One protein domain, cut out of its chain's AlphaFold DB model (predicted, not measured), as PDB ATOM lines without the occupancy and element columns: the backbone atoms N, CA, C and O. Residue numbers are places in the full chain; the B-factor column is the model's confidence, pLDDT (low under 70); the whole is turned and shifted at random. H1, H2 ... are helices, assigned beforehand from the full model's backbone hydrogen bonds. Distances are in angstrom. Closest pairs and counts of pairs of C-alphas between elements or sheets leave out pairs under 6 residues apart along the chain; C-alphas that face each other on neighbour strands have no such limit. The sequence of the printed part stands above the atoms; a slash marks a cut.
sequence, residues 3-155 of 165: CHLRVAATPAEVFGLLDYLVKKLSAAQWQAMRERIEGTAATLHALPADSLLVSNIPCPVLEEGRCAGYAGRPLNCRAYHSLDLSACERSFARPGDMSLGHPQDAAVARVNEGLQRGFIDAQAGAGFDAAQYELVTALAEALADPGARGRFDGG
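This is residues 3 to 155 of the 165 residues of an uncharacterized protein of Lysobacter sp. Alg18-2.2 (UniProt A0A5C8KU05). H1 and H2 pack on the short H6 in one helical group, with H7 next along the chain from H6, while on another side the long H5 packs with part of its length on the little H3. H4 lies far from the middle, touching no helix, and long loops run between these parts. The printed part has 153 residues with seven named helices, H1 to H7 in order, and no named strand; the class is all helix. It is compact, with a radius of gyration of the C-alphas of 16.0 A, and spans 43 by 37 by 31 A.

Find C-alpha 11 at (-27.681, -11.461, 34.774), where H1 begins; it runs to residue 24, 19.8 A. Next come H2, residues 27 to 46, 29.0 A; H3, residues 75 to 79; and H4, residues 85 to 93. H5 runs from residue 106 to 125, 28.1 A. H6 has residues 135 to 144, and H7 has residues 147 to 153, ending at C-alpha 153, (-19.473, -15.791, 37.691).

Start at the hub, H6. It touches H2 at the C-alphas of Thr 137 and Ala 41, the closest pair, 4.8 A apart, at a steep tilt of 63 degrees, opposite ways. It touches H1, closest at C-alphas 139 and 14, 6.2 A. H6 and H7 only just touch, with 3 pairs of C-alphas within 8 A, only at the corner. H5 touches H3 with residues 108 to 116 alone, closest at C-alphas 112 and 79, 5.6 A. In each helix every O i to N i+4 pair is within hydrogen-bond range.

Look at C-alphas 86 and 154 for the two farthest apart, 45.8 A. The links H2 to H3 and H4 to H5 are long. The printed part has no cut, and no printed residue is under 70 in pLDDT.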
ATOM      1  N   CYS A   3     -45.403  -1.810  37.250       89.88
ATOM      2  CA  CYS A   3     -44.917  -3.188  37.447       89.88
ATOM      3  C   CYS A   3     -45.687  -4.252  36.630       89.88
ATOM      4  O   CYS A   3     -45.747  -5.407  37.040       89.88
ATOM      5  N   HIS A   4     -46.357  -3.855  35.548       93.00
ATOM      6  CA  HIS A   4     -46.973  -4.760  34.570       93.00
ATOM      7  C   HIS A   4     -46.252  -4.674  33.215       93.00
ATOM      8  O   HIS A   4     -46.296  -5.638  32.454       93.00
ATOM      9  N   LEU A   5     -45.489  -3.597  32.974       89.94
ATOM     10  CA  LEU A   5     -44.561  -3.505  31.851       89.94
ATOM     11  C   LEU A   5     -43.531  -4.633  31.938       89.94
ATOM     12  O   LEU A   5     -43.046  -4.964  33.027       89.94
ATOM     13  N   ARG A   6     -43.214  -5.239  30.795       92.56
ATOM     14  CA  ARG A   6     -42.097  -6.180  30.700       92.56
ATOM     15  C   ARG A   6     -40.799  -5.401  30.631       92.56
ATOM     16  O   ARG A   6     -40.714  -4.388  29.946       92.56
ATOM     17  N   VAL A   7     -39.803  -5.874  31.367       94.31
ATOM     18  CA  VAL A   7     -38.495  -5.233  31.433       94.31
ATOM     19  C   VAL A   7     -37.405  -6.242  31.140       94.31
ATOM     20  O   VAL A   7     -37.498  -7.412  31.524       94.31
ATOM     21  N   ALA A   8     -36.359  -5.755  30.488       95.88
ATOM     22  CA  ALA A   8     -35.139  -6.506  30.286       95.88
ATOM     23  C   ALA A   8     -34.159  -6.234  31.440       95.88
ATOM     24  O   ALA A   8     -34.138  -5.127  31.992       95.88
ATOM     25  N   ALA A   9     -33.358  -7.227  31.807       98.06
ATOM     26  CA  ALA A   9     -32.336  -7.123  32.845       98.06
ATOM     27  C   ALA A   9     -31.106  -7.962  32.475       98.06
ATOM     28  O   ALA A   9     -31.240  -9.016  31.845       98.06
ATOM     29  N   THR A  10     -29.913  -7.515  32.869       98.56
ATOM     30  CA  THR A  10     -28.701  -8.340  32.759       98.56
ATOM     31  C   THR A  10     -28.667  -9.401  33.864       98.56
ATOM     32  O   THR A  10     -29.317  -9.236  34.903       98.56
ATOM     33  N   PRO A  11     -27.884 -10.482  33.709       98.56
ATOM     34  CA  PRO A  11     -27.681 -11.461  34.774       98.56
ATOM     35  C   PRO A  11     -27.240 -10.852  36.108       98.56
ATOM     36  O   PRO A  11     -27.759 -11.257  37.149       98.56
ATOM     37  N   ALA A  12     -26.366  -9.838  36.097       98.44
ATOM     38  CA  ALA A  12     -25.957  -9.147  37.321       98.44
ATOM     39  C   ALA A  12     -27.149  -8.514  38.059       98.44
ATOM     40  O   ALA A  12     -27.239  -8.591  39.284       98.44
ATOM     41  N   GLU A  13     -28.091  -7.920  37.325       98.62
ATOM     42  CA  GLU A  13     -29.298  -7.322  37.904       98.62
ATOM     43  C   GLU A  13     -30.279  -8.385  38.405       98.62
ATOM     44  O   GLU A  13     -30.881  -8.213  39.466       98.62
ATOM     45  N   VAL A  14     -30.424  -9.496  37.674       98.69
ATOM     46  CA  VAL A  14     -31.282 -10.627  38.066       98.69
ATOM     47  C   VAL A  14     -30.786 -11.236  39.376       98.69
ATOM     48  O   VAL A  14     -31.562 -11.365  40.325       98.69
ATOM     49  N   PHE A  15     -29.493 -11.558  39.466       98.56
ATOM     50  CA  PHE A  15     -28.910 -12.095  40.696       98.56
ATOM     51  C   PHE A  15     -28.917 -11.070  41.830       98.56
ATOM     52  O   PHE A  15     -29.262 -11.428  42.951       98.56
ATOM     53  N   GLY A  16     -28.649  -9.791  41.550       98.25
ATOM     54  CA  GLY A  16     -28.749  -8.731  42.555       98.25
ATOM     55  C   GLY A  16     -30.157  -8.593  43.147       98.25
ATOM     56  O   GLY A  16     -30.308  -8.406  44.358       98.25
ATOM     57  N   LEU A  17     -31.202  -8.732  42.324       98.50
ATOM     58  CA  LEU A  17     -32.586  -8.749  42.796       98.50
ATOM     59  C   LEU A  17     -32.880  -9.994  43.646       98.50
ATOM     60  O   LEU A  17     -33.492  -9.863  44.706       98.50
ATOM     61  N   LEU A  18     -32.438 -11.180  43.218       98.06
ATOM     62  CA  LEU A  18     -32.610 -12.424  43.981       98.06
ATOM     63  C   LEU A  18     -31.927 -12.351  45.346       98.06
ATOM     64  O   LEU A  18     -32.575 -12.612  46.360       98.06
ATOM     65  N   ASP A  19     -30.664 -11.926  45.380       97.69
ATOM     66  CA  ASP A  19     -29.878 -11.778  46.607       97.69
ATOM     67  C   ASP A  19     -30.579 -10.814  47.584       97.69
ATOM     68  O   ASP A  19     -30.671 -11.074  48.788       97.69
ATOM     69  N   TYR A  20     -31.154  -9.722  47.065       98.06
ATOM     70  CA  TYR A  20     -31.942  -8.786  47.866       98.06
ATOM     71  C   TYR A  20     -33.223  -9.419  48.429       98.06
ATOM     72  O   TYR A  20     -33.516  -9.260  49.617       98.06
ATOM     73  N   LEU A  21     -33.995 -10.124  47.596       97.50
ATOM     74  CA  LEU A  21     -35.267 -10.736  47.991       97.50
ATOM     75  C   LEU A  21     -35.066 -11.831  49.041       97.50
ATOM     76  O   LEU A  21     -35.735 -11.804  50.074       97.50
ATOM     77  N   VAL A  22     -34.102 -12.730  48.826       96.06
ATOM     78  CA  VAL A  22     -33.758 -13.814  49.764       96.06
ATOM     79  C   VAL A  22     -33.349 -13.253  51.123       96.06
ATOM     80  O   VAL A  22     -33.751 -13.780  52.156       96.06
ATOM     81  N   LYS A  23     -32.589 -12.153  51.145       96.50
ATOM     82  CA  LYS A  23     -32.172 -11.504  52.393       96.50
ATOM     83  C   LYS A  23     -33.323 -10.803  53.119       96.50
ATOM     84  O   LYS A  23     -33.268 -10.646  54.339       96.50
ATOM     85  N   LYS A  24     -34.319 -10.296  52.386       95.88
ATOM     86  CA  LYS A  24     -35.364  -9.419  52.937       95.88
ATOM     87  C   LYS A  24     -36.613 -10.167  53.395       95.88
ATOM     88  O   LYS A  24     -37.276  -9.696  54.319       95.88
ATOM     89  N   LEU A  25     -36.954 -11.268  52.734       96.25
ATOM     90  CA  LEU A  25     -38.202 -11.994  52.944       96.25
ATOM     91  C   LEU A  25     -38.039 -13.114  53.975       96.25
ATOM     92  O   LEU A  25     -36.981 -13.724  54.100       96.25
ATOM     93  N   SER A  26     -39.115 -13.414  54.702       97.12
ATOM     94  CA  SER A  26     -39.190 -14.652  55.484       97.12
ATOM     95  C   SER A  26     -39.246 -15.877  54.564       97.12
ATOM     96  O   SER A  26     -39.638 -15.770  53.403       97.12
ATOM     97  N   ALA A  27     -38.929 -17.064  55.091       97.25
ATOM     98  CA  ALA A  27     -38.969 -18.306  54.315       97.25
ATOM     99  C   ALA A  27     -40.344 -18.568  53.666       97.25
ATOM    100  O   ALA A  27     -40.407 -18.966  52.506       97.25
ATOM    101  N   ALA A  28     -41.440 -18.283  54.379       97.31
ATOM    102  CA  ALA A  28     -42.797 -18.455  53.860       97.31
ATOM    103  C   ALA A  28     -43.122 -17.467  52.725       97.31
ATOM    104  O   ALA A  28     -43.648 -17.865  51.688       97.31
ATOM    105  N   GLN A  29     -42.762 -16.189  52.889       97.19
ATOM    106  CA  GLN A  29     -42.941 -15.175  51.842       97.19
ATOM    107  C   GLN A  29     -42.094 -15.485  50.609       97.19
ATOM    108  O   GLN A  29     -42.555 -15.338  49.480       97.19
ATOM    109  N   TRP A  30     -40.858 -15.935  50.823       97.44
ATOM    110  CA  TRP A  30     -39.966 -16.326  49.745       97.44
ATOM    111  C   TRP A  30     -40.515 -17.516  48.960       97.44
ATOM    112  O   TRP A  30     -40.560 -17.459  47.735       97.44
ATOM    113  N   GLN A  31     -40.999 -18.554  49.647       97.69
ATOM    114  CA  GLN A  31     -41.590 -19.722  48.998       97.69
ATOM    115  C   GLN A  31     -42.812 -19.345  48.148       97.69
ATOM    116  O   GLN A  31     -42.862 -19.691  46.970       97.69
ATOM    117  N   ALA A  32     -43.735 -18.549  48.694       97.44
ATOM    118  CA  ALA A  32     -44.889 -18.059  47.940       97.44
ATOM    119  C   ALA A  32     -44.469 -17.224  46.714       97.44
ATOM    120  O   ALA A  32     -45.050 -17.338  45.635       97.44
ATOM    121  N   MET A  33     -43.428 -16.395  46.847       98.00
ATOM    122  CA  MET A  33     -42.911 -15.605  45.731       98.00
ATOM    123  C   MET A  33     -42.286 -16.474  44.636       98.00
ATOM    124  O   MET A  33     -42.498 -16.184  43.459       98.00
ATOM    125  N   ARG A  34     -41.557 -17.537  44.995       98.25
ATOM    126  CA  ARG A  34     -40.987 -18.491  44.030       98.25
ATOM    127  C   ARG A  34     -42.068 -19.140  43.177       98.25
ATOM    128  O   ARG A  34     -41.956 -19.122  41.957       98.25
ATOM    129  N   GLU A  35     -43.141 -19.615  43.802       98.31
ATOM    130  CA  GLU A  35     -44.275 -20.227  43.099       98.31
ATOM    131  C   GLU A  35     -44.922 -19.243  42.110       98.31
ATOM    132  O   GLU A  35     -45.203 -19.594  40.962       98.31
ATOM    133  N   ARG A  36     -45.079 -17.969  42.503       98.19
ATOM    134  CA  ARG A  36     -45.571 -16.918  41.593       98.19
ATOM    135  C   ARG A  36     -44.606 -16.646  40.437       98.19
ATOM    136  O   ARG A  36     -45.067 -16.436  39.314       98.19
ATOM    137  N   ILE A  37     -43.294 -16.619  40.691       98.62
ATOM    138  CA  ILE A  37     -42.268 -16.435  39.651       98.62
ATOM    139  C   ILE A  37     -42.344 -17.576  38.634       98.62
ATOM    140  O   ILE A  37     -42.431 -17.309  37.435       98.62
ATOM    141  N   GLU A  38     -42.382 -18.822  39.100       98.50
ATOM    142  CA  GLU A  38     -42.451 -20.019  38.258       98.50
ATOM    143  C   GLU A  38     -43.729 -20.038  37.403       98.50
ATOM    144  O   GLU A  38     -43.652 -20.180  36.180       98.50
ATOM    145  N   GLY A  39     -44.899 -19.802  38.006       98.50
ATOM    146  CA  GLY A  39     -46.173 -19.754  37.278       98.50
ATOM    147  C   GLY A  39     -46.246 -18.616  36.254       98.50
ATOM    148  O   GLY A  39     -46.747 -18.795  35.138       98.50
ATOM    149  N   THR A  40     -45.691 -17.448  36.589       98.38
ATOM    150  CA  THR A  40     -45.629 -16.313  35.657       98.38
ATOM    151  C   THR A  40     -44.688 -16.611  34.492       98.38
ATOM    152  O   THR A  40     -45.051 -16.366  33.344       98.38
ATOM    153  N   ALA A  41     -43.509 -17.181  34.750       98.38
ATOM    154  CA  ALA A  41     -42.562 -17.553  33.701       98.38
ATOM    155  C   ALA A  41     -43.139 -18.611  32.751       98.38
ATOM    156  O   ALA A  41     -42.999 -18.474  31.538       98.38
ATOM    157  N   ALA A  42     -43.844 -19.621  33.274       98.25
ATOM    158  CA  ALA A  42     -44.544 -20.609  32.454       98.25
ATOM    159  C   ALA A  42     -45.587 -19.953  31.532       98.25
ATOM    160  O   ALA A  42     -45.656 -20.276  30.347       98.25
ATOM    161  N   THR A  43     -46.343 -18.983  32.057       98.06
ATOM    162  CA  THR A  43     -47.311 -18.208  31.266       98.06
ATOM    163  C   THR A  43     -46.613 -17.421  30.157       98.06
ATOM    164  O   THR A  43     -47.039 -17.479  29.009       98.06
ATOM    165  N   LEU A  44     -45.511 -16.729  30.470       97.12
ATOM    166  CA  LEU A  44     -44.751 -15.943  29.494       97.12
ATOM    167  C   LEU A  44     -44.141 -16.813  28.389       97.12
ATOM    168  O   LEU A  44     -44.186 -16.430  27.227       97.12
ATOM    169  N   HIS A  45     -43.625 -17.999  28.720       97.25
ATOM    170  CA  HIS A  45     -43.108 -18.939  27.722       97.25
ATOM    171  C   HIS A  45     -44.182 -19.473  26.767       97.25
ATOM    172  O   HIS A  45     -43.855 -19.843  25.642       97.25
ATOM    173  N   ALA A  46     -45.440 -19.528  27.204       97.19
ATOM    174  CA  ALA A  46     -46.559 -19.964  26.374       97.19
ATOM    175  C   ALA A  46     -47.121 -18.845  25.476       97.19
ATOM    176  O   ALA A  46     -47.922 -19.132  24.586       97.19
ATOM    177  N   LEU A  47     -46.730 -17.585  25.698       96.12
ATOM    178  CA  LEU A  47     -47.184 -16.470  24.874       96.12
ATOM    179  C   LEU A  47     -46.463 -16.439  23.519       96.12
ATOM    180  O   LEU A  47     -45.256 -16.690  23.445       96.12
ATOM    181  N   PRO A  48     -47.164 -16.035  22.446       93.75
ATOM    182  CA  PRO A  48     -46.517 -15.593  21.220       93.75
ATOM    183  C   PRO A  48     -45.555 -14.425  21.488       93.75
ATOM    184  O   PRO A  48     -45.807 -13.579  22.349       93.75
ATOM    185  N   ALA A  49     -44.459 -14.357  20.731       88.25
ATOM    186  CA  ALA A  49     -43.402 -13.369  20.957       88.25
ATOM    187  C   ALA A  49     -43.896 -11.910  20.864       88.25
ATOM    188  O   ALA A  49     -43.479 -11.067  21.654       88.25
ATOM    189  N   ASP A  50     -44.819 -11.622  19.944       88.81
ATOM    190  CA  ASP A  50     -45.429 -10.296  19.759       88.81
ATOM    191  C   ASP A  50     -46.345  -9.875  20.922       88.81
ATOM    192  O   ASP A  50     -46.591  -8.690  21.136       88.81
ATOM    193  N   SER A  51     -46.804 -10.843  21.712       92.38
ATOM    194  CA  SER A  51     -47.743 -10.649  22.811       92.38
ATOM    195  C   SER A  51     -47.040 -10.418  24.152       92.38
ATOM    196  O   SER A  51     -47.672  -9.979  25.113       92.38
ATOM    197  N   LEU A  52     -45.729 -10.679  24.238       91.31
ATOM    198  CA  LEU A  52     -44.954 -10.568  25.480       91.31
ATOM    199  C   LEU A  52     -45.043  -9.163  26.086       91.31
ATOM    200  O   LEU A  52     -45.419  -9.011  27.253       91.31
ATOM    201  N   LEU A  53     -44.738  -8.137  25.285       90.12
ATOM    202  CA  LEU A  53     -44.664  -6.741  25.731       90.12
ATOM    203  C   LEU A  53     -46.037  -6.134  26.062       90.12
ATOM    204  O   LEU A  53     -46.107  -5.180  26.832       90.12
ATOM    205  N   VAL A  54     -47.115  -6.719  25.534       91.69
ATOM    206  CA  VAL A  54     -48.497  -6.218  25.640       91.69
ATOM    207  C   VAL A  54     -49.389  -7.101  26.524       91.69
ATOM    208  O   VAL A  54     -50.612  -7.003  26.501       91.69
ATOM    209  N   SER A  55     -48.784  -7.982  27.322       91.50
ATOM    210  CA  SER A  55     -49.508  -8.974  28.127       91.50
ATOM    211  C   SER A  55     -50.165  -8.407  29.391       91.50
ATOM    212  O   SER A  55     -51.108  -9.000  29.910       91.50
ATOM    213  N   ASN A  56     -49.656  -7.289  29.925       92.94
ATOM    214  CA  ASN A  56     -50.050  -6.717  31.221       92.94
ATOM    215  C   ASN A  56     -50.079  -7.714  32.394       92.94
ATOM    216  O   ASN A  56     -50.739  -7.475  33.404       92.94
ATOM    217  N   ILE A  57     -49.331  -8.812  32.311       95.38
ATOM    218  CA  ILE A  57     -49.215  -9.758  33.420       95.38
ATOM    219  C   ILE A  57     -48.498  -9.049  34.584       95.38
ATOM    220  O   ILE A  57     -47.446  -8.446  34.365       95.38
ATOM    221  N   PRO A  58     -49.012  -9.067  35.825       96.06
ATOM    222  CA  PRO A  58     -48.347  -8.410  36.948       96.06
ATOM    223  C   PRO A  58     -46.969  -9.025  37.221       96.06
ATOM    224  O   PRO A  58     -46.757 -10.226  37.071       96.06
ATOM    225  N   CYS A  59     -46.005  -8.207  37.641       97.12
ATOM    226  CA  CYS A  59     -44.716  -8.713  38.106       97.12
ATOM    227  C   CYS A  59     -44.907  -9.569  39.378       97.12
ATOM    228  O   CYS A  59     -45.515  -9.090  40.339       97.12
ATOM    229  N   PRO A  60     -44.346 -10.792  39.443       97.31
ATOM    230  CA  PRO A  60     -44.546 -11.709  40.573       97.31
ATOM    231  C   PRO A  60     -43.843 -11.270  41.872       97.31
ATOM    232  O   PRO A  60     -44.074 -11.850  42.935       97.31
ATOM    233  N   VAL A  61     -43.002 -10.232  41.796       96.81
ATOM    234  CA  VAL A  61     -42.295  -9.609  42.933       96.81
ATOM    235  C   VAL A  61     -43.164  -8.549  43.641       96.81
ATOM    236  O   VAL A  61     -42.727  -7.897  44.591       96.81
ATOM    237  N   LEU A  62     -44.399  -8.329  43.181       96.69
ATOM    238  CA  LEU A  62     -45.352  -7.454  43.857       96.69
ATOM    239  C   LEU A  62     -45.914  -8.108  45.127       96.69
ATOM    240  O   LEU A  62     -46.361  -9.248  45.100       96.69
ATOM    241  N   GLU A  63     -45.954  -7.334  46.209       94.69
ATOM    242  CA  GLU A  63     -46.671  -7.611  47.453       94.69
ATOM    243  C   GLU A  63     -47.561  -6.411  47.768       94.69
ATOM    244  O   GLU A  63     -47.078  -5.278  47.825       94.69
ATOM    245  N   GLU A  64     -48.870  -6.632  47.914       91.19
ATOM    246  CA  GLU A  64     -49.854  -5.565  48.169       91.19
ATOM    247  C   GLU A  64     -49.704  -4.358  47.213       91.19
ATOM    248  O   GLU A  64     -49.734  -3.190  47.609       91.19
ATOM    249  N   GLY A  65     -49.457  -4.641  45.929       90.06
ATOM    250  CA  GLY A  65     -49.277  -3.623  44.887       90.06
ATOM    251  C   GLY A  65     -47.935  -2.877  44.918       90.06
ATOM    252  O   GLY A  65     -47.715  -1.996  44.083       90.06
ATOM    253  N   ARG A  66     -47.015  -3.227  45.823       93.12
ATOM    254  CA  ARG A  66     -45.675  -2.632  45.951       93.12
ATOM    255  C   ARG A  66     -44.592  -3.656  45.633       93.12
ATOM    256  O   ARG A  66     -44.738  -4.839  45.894       93.12
ATOM    257  N   CYS A  67     -43.475  -3.215  45.061       95.38
ATOM    258  CA  CYS A  67     -42.366  -4.121  44.761       95.38
ATOM    259  C   CYS A  67     -41.644  -4.523  46.055       95.38
ATOM    260  O   CYS A  67     -41.017  -3.674  46.691       95.38
ATOM    261  N   ALA A  68     -41.664  -5.809  46.412       96.31
ATOM    262  CA  ALA A  68     -40.918  -6.327  47.561       96.31
ATOM    263  C   ALA A  68     -39.395  -6.176  47.392       96.31
ATOM    264  O   ALA A  68     -38.660  -6.030  48.366       96.31
ATOM    265  N   GLY A  69     -38.925  -6.148  46.142       95.56
ATOM    266  CA  GLY A  69     -37.531  -5.939  45.762       95.56
ATOM    267  C   GLY A  69     -37.183  -4.495  45.402       95.56
ATOM    268  O   GLY A  69     -36.267  -4.286  44.615       95.56
ATOM    269  N   TYR A  70     -37.907  -3.484  45.906       95.06
ATOM    270  CA  TYR A  70     -37.799  -2.094  45.425       95.06
ATOM    271  C   TYR A  70     -36.356  -1.562  45.347       95.06
ATOM    272  O   TYR A  70     -35.994  -0.895  44.373       95.06
ATOM    273  N   ALA A  71     -35.528  -1.862  46.354       94.94
ATOM    274  CA  ALA A  71     -34.132  -1.430  46.403       94.94
ATOM    275  C   ALA A  71     -33.173  -2.323  45.598       94.94
ATOM    276  O   ALA A  71     -32.063  -1.878  45.323       94.94
ATOM    277  N   GLY A  72     -33.603  -3.513  45.169       94.81
ATOM    278  CA  GLY A  72     -32.892  -4.408  44.246       94.81
ATOM    279  C   GLY A  72     -33.411  -4.350  42.804       94.81
ATOM    280  O   GLY A  72     -33.037  -5.184  41.990       94.81
ATOM    281  N   ARG A  73     -34.293  -3.396  42.467       95.62
ATOM    282  CA  ARG A  73     -34.876  -3.275  41.120       95.62
ATOM    283  C   ARG A  73     -33.792  -3.134  40.037       95.62
ATOM    284  O   ARG A  73     -32.886  -2.316  40.245       95.62
ATOM    285  N   PRO A  74     -33.951  -3.811  38.882       96.56
ATOM    286  CA  PRO A  74     -33.155  -3.544  37.687       96.56
ATOM    287  C   PRO A  74     -33.236  -2.076  37.271       96.56
ATOM    288  O   PRO A  74     -34.209  -1.377  37.582       96.56
ATOM    289  N   LEU A  75     -32.236  -1.610  36.538       96.31
ATOM    290  CA  LEU A  75     -32.126  -0.249  36.032       96.31
ATOM    291  C   LEU A  75     -33.326   0.124  35.165       96.31
ATOM    292  O   LEU A  75     -33.888   1.197  35.361       96.31
ATOM    293  N   ASN A  76     -33.813  -0.794  34.324       94.50
ATOM    294  CA  ASN A  76     -35.047  -0.584  33.566       94.50
ATOM    295  C   ASN A  76     -36.249  -0.299  34.479       94.50
ATOM    296  O   ASN A  76     -36.945   0.698  34.302       94.50
ATOM    297  N   CYS A  77     -36.441  -1.080  35.547       95.06
ATOM    298  CA  CYS A  77     -37.497  -0.828  36.534       95.06
ATOM    299  C   CYS A  77     -37.354   0.509  37.285       95.06
ATOM    300  O   CYS A  77     -38.334   0.982  37.867       95.06
ATOM    301  N   ARG A  78     -36.147   1.082  37.361       93.75
ATOM    302  CA  ARG A  78     -35.891   2.388  37.995       93.75
ATOM    303  C   ARG A  78     -36.066   3.547  37.026       93.75
ATOM    304  O   ARG A  78     -36.510   4.605  37.453       93.75
ATOM    305  N   ALA A  79     -35.720   3.330  35.762       92.62
ATOM    306  CA  ALA A  79     -35.795   4.322  34.703       92.62
ATOM    307  C   ALA A  79     -37.244   4.683  34.353       92.62
ATOM    308  O   ALA A  79     -37.537   5.841  34.047       92.62
ATOM    309  N   TYR A  80     -38.161   3.709  34.428       88.94
ATOM    310  CA  TYR A  80     -39.571   3.942  34.134       88.94
ATOM    311  C   TYR A  80     -40.206   4.955  35.091       88.94
ATOM    312  O   TYR A  80     -40.393   4.707  36.282       88.94
ATOM    313  N   HIS A  81     -40.622   6.073  34.510       92.62
ATOM    314  CA  HIS A  81     -41.464   7.093  35.122       92.62
ATOM    315  C   HIS A  81     -42.497   7.582  34.096       92.62
ATOM    316  O   HIS A  81     -42.419   7.228  32.922       92.62
ATOM    317  N   SER A  82     -43.485   8.356  34.542       94.50
ATOM    318  CA  SER A  82     -44.444   9.033  33.668       94.50
ATOM    319  C   SER A  82     -44.775  10.404  34.240       94.50
ATOM    320  O   SER A  82     -44.836  10.563  35.459       94.50
ATOM    321  N   LEU A  83     -45.004  11.368  33.358       95.94
ATOM    322  CA  LEU A  83     -45.454  12.723  33.665       95.94
ATOM    323  C   LEU A  83     -46.987  12.860  33.597       95.94
ATOM    324  O   LEU A  83     -47.519  13.898  33.978       95.94
ATOM    325  N   ASP A  84     -47.699  11.827  33.130       96.56
ATOM    326  CA  ASP A  84     -49.159  11.822  32.974       96.56
ATOM    327  C   ASP A  84     -49.754  10.492  33.464       96.56
ATOM    328  O   ASP A  84     -49.536   9.425  32.877       96.56
ATOM    329  N   LEU A  85     -50.527  10.560  34.554       95.38
ATOM    330  CA  LEU A  85     -51.247   9.415  35.115       95.38
ATOM    331  C   LEU A  85     -52.318   8.889  34.152       95.38
ATOM    332  O   LEU A  85     -52.438   7.679  33.973       95.38
ATOM    333  N   SER A  86     -53.051   9.784  33.491       96.38
ATOM    334  CA  SER A  86     -54.137   9.412  32.586       96.38
ATOM    335  C   SER A  86     -53.611   8.656  31.362       96.38
ATOM    336  O   SER A  86     -54.257   7.731  30.870       96.38
ATOM    337  N   ALA A  87     -52.412   9.002  30.880       95.19
ATOM    338  CA  ALA A  87     -51.732   8.260  29.820       95.19
ATOM    339  C   ALA A  87     -51.384   6.833  30.264       95.19
ATOM    340  O   ALA A  87     -51.675   5.881  29.537       95.19
ATOM    341  N   CYS A  88     -50.855   6.671  31.482       94.44
ATOM    342  CA  CYS A  88     -50.586   5.354  32.061       94.44
ATOM    343  C   CYS A  88     -51.855   4.505  32.180       94.44
ATOM    344  O   CYS A  88     -51.834   3.334  31.810       94.44
ATOM    345  N   GLU A  89     -52.958   5.079  32.665       95.12
ATOM    346  CA  GLU A  89     -54.243   4.380  32.794       95.12
ATOM    347  C   GLU A  89     -54.783   3.943  31.428       95.12
ATOM    348  O   GLU A  89     -55.209   2.801  31.265       95.12
ATOM    349  N   ARG A  90     -54.700   4.820  30.417       95.62
ATOM    350  CA  ARG A  90     -55.119   4.510  29.042       95.62
ATOM    351  C   ARG A  90     -54.301   3.382  28.418       95.62
ATOM    352  O   ARG A  90     -54.902   2.518  27.783       95.62
ATOM    353  N   SER A  91     -52.975   3.417  28.566       93.88
ATOM    354  CA  SER A  91     -52.064   2.373  28.074       93.88
ATOM    355  C   SER A  91     -52.316   1.051  28.807       93.88
ATOM    356  O   SER A  91     -52.480   0.006  28.183       93.88
ATOM    357  N   PHE A  92     -52.495   1.098  30.129       94.00
ATOM    358  CA  PHE A  92     -52.802  -0.082  30.933       94.00
ATOM    359  C   PHE A  92     -54.155  -0.720  30.577       94.00
ATOM    360  O   PHE A  92     -54.272  -1.940  30.535       94.00
ATOM    361  N   ALA A  93     -55.180   0.078  30.283       94.75
ATOM    362  CA  ALA A  93     -56.482  -0.438  29.866       94.75
ATOM    363  C   ALA A  93     -56.474  -1.043  28.448       94.75
ATOM    364  O   ALA A  93     -57.379  -1.804  28.106       94.75
ATOM    365  N   ARG A  94     -55.488  -0.697  27.609       94.12
ATOM    366  CA  ARG A  94     -55.399  -1.105  26.198       94.12
ATOM    367  C   ARG A  94     -53.961  -1.486  25.832       94.12
ATOM    368  O   ARG A  94     -53.343  -0.805  25.018       94.12
ATOM    369  N   PRO A  95     -53.414  -2.574  26.398       91.00
ATOM    370  CA  PRO A  95     -51.993  -2.869  26.257       91.00
ATOM    371  C   PRO A  95     -51.564  -3.219  24.828       91.00
ATOM    372  O   PRO A  95     -50.401  -3.038  24.499       91.00
ATOM    373  N   GLY A  96     -52.483  -3.670  23.965       91.81
ATOM    374  CA  GLY A  96     -52.202  -3.912  22.544       91.81
ATOM    375  C   GLY A  96     -52.137  -2.647  21.675       91.81
ATOM    376  O   GLY A  96     -51.747  -2.731  20.512       91.81
ATOM    377  N   ASP A  97     -52.525  -1.479  22.199       93.31
ATOM    378  CA  ASP A  97     -52.451  -0.210  21.473       93.31
ATOM    379  C   ASP A  97     -51.087   0.454  21.703       93.31
ATOM    380  O   ASP A  97     -50.903   1.279  22.600       93.31
ATOM    381  N   MET A  98     -50.126   0.098  20.851       87.69
ATOM    382  CA  MET A  98     -48.742   0.583  20.913       87.69
ATOM    383  C   MET A  98     -48.586   2.082  20.610       87.69
ATOM    384  O   MET A  98     -47.493   2.624  20.764       87.69
ATOM    385  N   SER A  99     -49.654   2.774  20.192       91.56
ATOM    386  CA  SER A  99     -49.643   4.237  20.075       91.56
ATOM    387  C   SER A  99     -49.766   4.933  21.437       91.56
ATOM    388  O   SER A  99     -49.419   6.108  21.577       91.56
ATOM    389  N   LEU A 100     -50.236   4.209  22.461       90.25
ATOM    390  CA  LEU A 100     -50.378   4.706  23.822       90.25
ATOM    391  C   LEU A 100     -49.084   4.484  24.598       90.25
ATOM    392  O   LEU A 100     -48.739   3.365  24.969       90.25
ATOM    393  N   GLY A 101     -48.400   5.579  24.902       87.06
ATOM    394  CA  GLY A 101     -47.207   5.561  25.738       87.06
ATOM    395  C   GLY A 101     -47.445   6.093  27.146       87.06
ATOM    396  O   GLY A 101     -48.540   6.499  27.538       87.06
ATOM    397  N   HIS A 102     -46.349   6.155  27.888       89.62
ATOM    398  CA  HIS A 102     -46.230   6.889  29.139       89.62
ATOM    399  C   HIS A 102     -45.240   8.048  28.906       89.62
ATOM    400  O   HIS A 102     -44.048   7.810  28.710       89.62
ATOM    401  N   PRO A 103     -45.688   9.311  28.846       93.56
ATOM    402  CA  PRO A 103     -44.781  10.419  28.563       93.56
ATOM    403  C   PRO A 103     -43.739  10.537  29.677       93.56
ATOM    404  O   PRO A 103     -44.092  10.626  30.848       93.56
ATOM    405  N   GLN A 104     -42.460  10.525  29.314       95.06
ATOM    406  CA  GLN A 104     -41.335  10.612  30.248       95.06
ATOM    407  C   GLN A 104     -40.638  11.962  30.112       95.06
ATOM    408  O   GLN A 104     -40.689  12.590  29.053       95.06
ATOM    409  N   ASP A 105     -39.943  12.391  31.161       97.38
ATOM    410  CA  ASP A 105     -38.999  13.494  31.037       97.38
ATOM    411  C   ASP A 105     -37.813  13.045  30.174       97.38
ATOM    412  O   ASP A 105     -37.124  12.067  30.474       97.38
ATOM    413  N   ALA A 106     -37.573  13.767  29.080       96.12
ATOM    414  CA  ALA A 106     -36.581  13.373  28.091       96.12
ATOM    415  C   ALA A 106     -35.138  13.457  28.617       96.12
ATOM    416  O   ALA A 106     -34.275  12.706  28.159       96.12
ATOM    417  N   ALA A 107     -34.840  14.367  29.551       96.94
ATOM    418  CA  ALA A 107     -33.507  14.464  30.137       96.94
ATOM    419  C   ALA A 107     -33.258  13.293  31.092       96.94
ATOM    420  O   ALA A 107     -32.215  12.644  31.003       96.94
ATOM    421  N   VAL A 108     -34.238  12.970  31.938       95.94
ATOM    422  CA  VAL A 108     -34.176  11.814  32.841       95.94
ATOM    423  C   VAL A 108     -34.092  10.506  32.053       95.94
ATOM    424  O   VAL A 108     -33.283   9.646  32.397       95.94
ATOM    425  N   ALA A 109     -34.873  10.350  30.980       94.69
ATOM    426  CA  ALA A 109     -34.819   9.169  30.116       94.69
ATOM    427  C   ALA A 109     -33.412   8.961  29.527       94.69
ATOM    428  O   ALA A 109     -32.824   7.899  29.722       94.69
ATOM    429  N   ARG A 110     -32.808  10.005  28.937       96.56
ATOM    430  CA  ARG A 110     -31.445   9.935  28.371       96.56
ATOM    431  C   ARG A 110     -30.371   9.588  29.400       96.56
ATOM    432  O   ARG A 110     -29.452   8.831  29.097       96.56
ATOM    433  N   VAL A 111     -30.465  10.130  30.617       97.19
ATOM    434  CA  VAL A 111     -29.528   9.782  31.700       97.19
ATOM    435  C   VAL A 111     -29.639   8.297  32.049       97.19
ATOM    436  O   VAL A 111     -28.619   7.623  32.194       97.19
ATOM    437  N   ASN A 112     -30.862   7.771  32.147       96.12
ATOM    438  CA  ASN A 112     -31.079   6.355  32.432       96.12
ATOM    439  C   ASN A 112     -30.589   5.450  31.295       96.12
ATOM    440  O   ASN A 112     -29.958   4.435  31.578       96.12
ATOM    441  N   GLU A 113     -30.830   5.815  30.034       95.50
ATOM    442  CA  GLU A 113     -30.307   5.092  28.865       95.50
ATOM    443  C   GLU A 113     -28.777   5.021  28.891       95.50
ATOM    444  O   GLU A 113     -28.204   3.942  28.738       95.50
ATOM    445  N   GLY A 114     -28.105   6.147  29.154       97.75
ATOM    446  CA  GLY A 114     -26.646   6.196  29.264       97.75
ATOM    447  C   GLY A 114     -26.109   5.324  30.400       97.75
ATOM    448  O   GLY A 114     -25.132   4.600  30.214       97.75
ATOM    449  N   LEU A 115     -26.770   5.340  31.559       96.94
ATOM    450  CA  LEU A 115     -26.395   4.516  32.706       96.94
ATOM    451  C   LEU A 115     -26.581   3.016  32.424       96.94
ATOM    452  O   LEU A 115     -25.691   2.224  32.729       96.94
ATOM    453  N   GLN A 116     -27.693   2.627  31.800       96.75
ATOM    454  CA  GLN A 116     -27.920   1.242  31.381       96.75
ATOM    455  C   GLN A 116     -26.872   0.786  30.372       96.75
ATOM    456  O   GLN A 116     -26.262  -0.269  30.550       96.75
ATOM    457  N   ARG A 117     -26.619   1.599  29.341       97.69
ATOM    458  CA  ARG A 117     -25.645   1.272  28.304       97.69
ATOM    459  C   ARG A 117     -24.239   1.132  28.879       97.69
ATOM    460  O   ARG A 117     -23.584   0.130  28.616       97.69
ATOM    461  N   GLY A 118     -23.815   2.077  29.715       98.38
ATOM    462  CA  GLY A 118     -22.518   2.015  30.384       98.38
ATOM    463  C   GLY A 118     -22.370   0.776  31.270       98.38
ATOM    464  O   GLY A 118     -21.310   0.157  31.279       98.38
ATOM    465  N   PHE A 119     -23.430   0.368  31.973       97.88
ATOM    466  CA  PHE A 119     -23.402  -0.835  32.805       97.88
ATOM    467  C   PHE A 119     -23.315  -2.128  31.980       97.88
ATOM    468  O   PHE A 119     -22.580  -3.044  32.353       97.88
ATOM    469  N   ILE A 120     -24.030  -2.210  30.855       98.19
ATOM    470  CA  ILE A 120     -23.951  -3.339  29.914       98.19
ATOM    471  C   ILE A 120     -22.550  -3.417  29.297       98.19
ATOM    472  O   ILE A 120     -21.919  -4.472  29.345       98.19
ATOM    473  N   ASP A 121     -22.036  -2.298  28.780       98.56
ATOM    474  CA  ASP A 121     -20.720  -2.238  28.137       98.56
ATOM    475  C   ASP A 121     -19.597  -2.588  29.130       98.56
ATOM    476  O   ASP A 121     -18.667  -3.314  28.782       98.56
ATOM    477  N   ALA A 122     -19.699  -2.143  30.390       98.44
ATOM    478  CA  ALA A 122     -18.740  -2.488  31.440       98.44
ATOM    479  C   ALA A 122     -18.750  -3.986  31.784       98.44
ATOM    480  O   ALA A 122     -17.683  -4.586  31.919       98.44
ATOM    481  N   GLN A 123     -19.930  -4.609  31.895       98.31
ATOM    482  CA  GLN A 123     -20.043  -6.057  32.111       98.31
ATOM    483  C   GLN A 123     -19.433  -6.838  30.943       98.31
ATOM    484  O   GLN A 123     -18.624  -7.740  31.166       98.31
ATOM    485  N   ALA A 124     -19.767  -6.458  29.706       98.12
ATOM    486  CA  ALA A 124     -19.240  -7.098  28.506       98.12
ATOM    487  C   ALA A 124     -17.713  -6.949  28.402       98.12
ATOM    488  O   ALA A 124     -17.012  -7.926  28.146       98.12
ATOM    489  N   GLY A 125     -17.182  -5.748  28.656       98.38
ATOM    490  CA  GLY A 125     -15.742  -5.475  28.655       98.38
ATOM    491  C   GLY A 125     -14.973  -6.231  29.743       98.38
ATOM    492  O   GLY A 125     -13.798  -6.537  29.560       98.38
ATOM    493  N   ALA A 126     -15.640  -6.582  30.844       98.12
ATOM    494  CA  ALA A 126     -15.100  -7.434  31.899       98.12
ATOM    495  C   ALA A 126     -15.280  -8.945  31.631       98.12
ATOM    496  O   ALA A 126     -14.872  -9.756  32.458       98.12
ATOM    497  N   GLY A 127     -15.862  -9.334  30.491       98.25
ATOM    498  CA  GLY A 127     -16.044 -10.734  30.102       98.25
ATOM    499  C   GLY A 127     -17.244 -11.432  30.746       98.25
ATOM    500  O   GLY A 127     -17.306 -12.658  30.717       98.25
ATOM    501  N   PHE A 128     -18.191 -10.688  31.321       98.50
ATOM    502  CA  PHE A 128     -19.433 -11.246  31.863       98.50
ATOM    503  C   PHE A 128     -20.534 -11.339  30.797       98.50
ATOM    504  O   PHE A 128     -20.552 -10.577  29.827       98.50
ATOM    505  N   ASP A 129     -21.510 -12.231  31.009       98.25
ATOM    506  CA  ASP A 129     -22.752 -12.219  30.229       98.25
ATOM    507  C   ASP A 129     -23.517 -10.916  30.498       98.25
ATOM    508  O   ASP A 129     -24.067 -10.712  31.580       98.25
ATOM    509  N   ALA A 130     -23.535 -10.040  29.495       97.50
ATOM    510  CA  ALA A 130     -24.212  -8.749  29.519       97.50
ATOM    511  C   ALA A 130     -25.484  -8.730  28.650       97.50
ATOM    512  O   ALA A 130     -26.036  -7.659  28.391       97.50
ATOM    513  N   ALA A 131     -25.948  -9.890  28.165       97.50
ATOM    514  CA  ALA A 131     -27.185  -9.962  27.399       97.50
ATOM    515  C   ALA A 131     -28.382  -9.523  28.254       97.50
ATOM    516  O   ALA A 131     -28.396  -9.697  29.475       97.50
ATOM    517  N   GLN A 132     -29.405  -8.973  27.601       97.38
ATOM    518  CA  GLN A 132     -30.640  -8.596  28.272       97.38
ATOM    519  C   GLN A 132     -31.675  -9.715  28.153       97.38
ATOM    520  O   GLN A 132     -31.961 -10.221  27.065       97.38
ATOM    521  N   TYR A 133     -32.218 -10.115  29.299       98.25
ATOM    522  CA  TYR A 133     -33.218 -11.168  29.418       98.25
ATOM    523  C   TYR A 133     -34.519 -10.594  29.971       98.25
ATOM    524  O   TYR A 133     -34.489  -9.659  30.773       98.25
ATOM    525  N   GLU A 134     -35.661 -11.163  29.585       97.88
ATOM    526  CA  GLU A 134     -36.936 -10.868  30.239       97.88
ATOM    527  C   GLU A 134     -36.823 -11.267  31.715       97.88
ATOM    528  O   GLU A 134     -36.491 -12.409  32.051       97.88
ATOM    529  N   LEU A 135     -37.066 -10.297  32.599       98.06
ATOM    530  CA  LEU A 135     -36.743 -10.404  34.020       98.06
ATOM    531  C   LEU A 135     -37.351 -11.640  34.693       98.06
ATOM    532  O   LEU A 135     -36.673 -12.301  35.475       98.06
ATOM    533  N   VAL A 136     -38.624 -11.944  34.447       98.25
ATOM    534  CA  VAL A 136     -39.330 -13.001  35.178       98.25
ATOM    535  C   VAL A 136     -38.869 -14.387  34.740       98.25
ATOM    536  O   VAL A 136     -38.640 -15.246  35.592       98.25
ATOM    537  N   THR A 137     -38.673 -14.606  33.441       98.62
ATOM    538  CA  THR A 137     -38.135 -15.873  32.927       98.62
ATOM    539  C   THR A 137     -36.686 -16.092  33.369       98.62
ATOM    540  O   THR A 137     -36.322 -17.215  33.714       98.62
ATOM    541  N   ALA A 138     -35.885 -15.025  33.475       98.75
ATOM    542  CA  ALA A 138     -34.533 -15.093  34.028       98.75
ATOM    543  C   ALA A 138     -34.522 -15.408  35.534       98.75
ATOM    544  O   ALA A 138     -33.748 -16.258  35.972       98.75
ATOM    545  N   LEU A 139     -35.407 -14.785  36.324       98.62
ATOM    546  CA  LEU A 139     -35.583 -15.116  37.744       98.62
ATOM    547  C   LEU A 139     -35.977 -16.586  37.926       98.62
ATOM    548  O   LEU A 139     -35.402 -17.272  38.766       98.62
ATOM    549  N   ALA A 140     -36.927 -17.082  37.129       98.75
ATOM    550  CA  ALA A 140     -37.363 -18.473  37.197       98.75
ATOM    551  C   ALA A 140     -36.234 -19.449  36.844       98.75
ATOM    552  O   ALA A 140     -36.034 -20.439  37.548       98.75
ATOM    553  N   GLU A 141     -35.452 -19.169  35.796       98.75
ATOM    554  CA  GLU A 141     -34.312 -20.019  35.451       98.75
ATOM    555  C   GLU A 141     -33.228 -19.995  36.532       98.75
ATOM    556  O   GLU A 141     -32.733 -21.056  36.901       98.75
ATOM    557  N   ALA A 142     -32.906 -18.826  37.088       98.62
ATOM    558  CA  ALA A 142     -31.946 -18.697  38.182       98.62
ATOM    559  C   ALA A 142     -32.353 -19.494  39.437       98.62
ATOM    560  O   ALA A 142     -31.491 -20.004  40.147       98.62
ATOM    561  N   LEU A 143     -33.657 -19.605  39.715       98.19
ATOM    562  CA  LEU A 143     -34.191 -20.397  40.829       98.19
ATOM    563  C   LEU A 143     -34.180 -21.905  40.554       98.19
ATOM    564  O   LEU A 143     -34.012 -22.694  41.486       98.19
ATOM    565  N   ALA A 144     -34.401 -22.298  39.299       98.19
ATOM    566  CA  ALA A 144     -34.515 -23.693  38.886       98.19
ATOM    567  C   ALA A 144     -33.163 -24.345  38.558       98.19
ATOM    568  O   ALA A 144     -33.036 -25.563  38.670       98.19
ATOM    569  N   ASP A 145     -32.169 -23.561  38.136       98.19
ATOM    570  CA  ASP A 145     -30.837 -24.035  37.763       98.19
ATOM    571  C   ASP A 145     -29.759 -23.491  38.720       98.19
ATOM    572  O   ASP A 145     -29.270 -22.371  38.537       98.19
ATOM    573  N   PRO A 146     -29.309 -24.302  39.699       95.50
ATOM    574  CA  PRO A 146     -28.226 -23.930  40.609       95.50
ATOM    575  C   PRO A 146     -26.909 -23.568  39.903       95.50
ATOM    576  O   PRO A 146     -26.076 -22.862  40.471       95.50
ATOM    577  N   GLY A 147     -26.698 -24.034  38.667       98.25
ATOM    578  CA  GLY A 147     -25.512 -23.740  37.867       98.25
ATOM    579  C   GLY A 147     -25.547 -22.378  37.170       98.25
ATOM    580  O   GLY A 147     -24.503 -21.925  36.699       98.25
ATOM    581  N   ALA A 148     -26.700 -21.701  37.108       98.50
ATOM    582  CA  ALA A 148     -26.837 -20.422  36.407       98.50
ATOM    583  C   ALA A 148     -25.900 -19.346  36.968       98.50
ATOM    584  O   ALA A 148     -25.233 -18.646  36.203       98.50
ATOM    585  N   ARG A 149     -25.793 -19.258  38.300       98.38
ATOM    586  CA  ARG A 149     -24.887 -18.312  38.963       98.38
ATOM    587  C   ARG A 149     -23.423 -18.636  38.677       98.38
ATOM    588  O   ARG A 149     -22.678 -17.746  38.294       98.38
ATOM    589  N   GLY A 150     -23.038 -19.910  38.768       98.50
ATOM    590  CA  GLY A 150     -21.668 -20.340  38.476       98.50
ATOM    591  C   GLY A 150     -21.243 -20.055  37.030       98.50
ATOM    592  O   GLY A 150     -20.107 -19.655  36.795       98.50
ATOM    593  N   ARG A 151     -22.157 -20.194  36.058       98.56
ATOM    594  CA  ARG A 151     -21.892 -19.793  34.666       98.56
ATOM    595  C   ARG A 151     -21.658 -18.293  34.544       98.56
ATOM    596  O   ARG A 151     -20.679 -17.905  33.919       98.56
ATOM    597  N   PHE A 152     -22.522 -17.481  35.154       98.44
ATOM    598  CA  PHE A 152     -22.363 -16.028  35.164       98.44
ATOM    599  C   PHE A 152     -21.031 -15.607  35.790       98.44
ATOM    600  O   PHE A 152     -20.276 -14.874  35.158       98.44
ATOM    601  N   ASP A 153     -20.713 -16.118  36.980       98.00
ATOM    602  CA  ASP A 153     -19.473 -15.791  37.691       98.00
ATOM    603  C   ASP A 153     -18.225 -16.212  36.884       98.00
ATOM    604  O   ASP A 153     -17.183 -15.567  36.969       98.00
ATOM    605  N   GLY A 154     -18.336 -17.265  36.065       97.75
ATOM    606  CA  GLY A 154     -17.299 -17.721  35.134       97.75
ATOM    607  C   GLY A 154     -17.274 -17.014  33.770       97.75
ATOM    608  O   GLY A 154     -16.534 -17.451  32.891       97.75
ATOM    609  N   GLY A 155     -18.092 -15.978  33.555       97.62
ATOM    610  CA  GLY A 155     -18.160 -15.223  32.295       97.62
ATOM    611  C   GLY A 155     -18.925 -15.915  31.160       97.62
ATOM    612  O   GLY A 155     -18.960 -15.434  30.028       97.62
TER     613      GLY A 155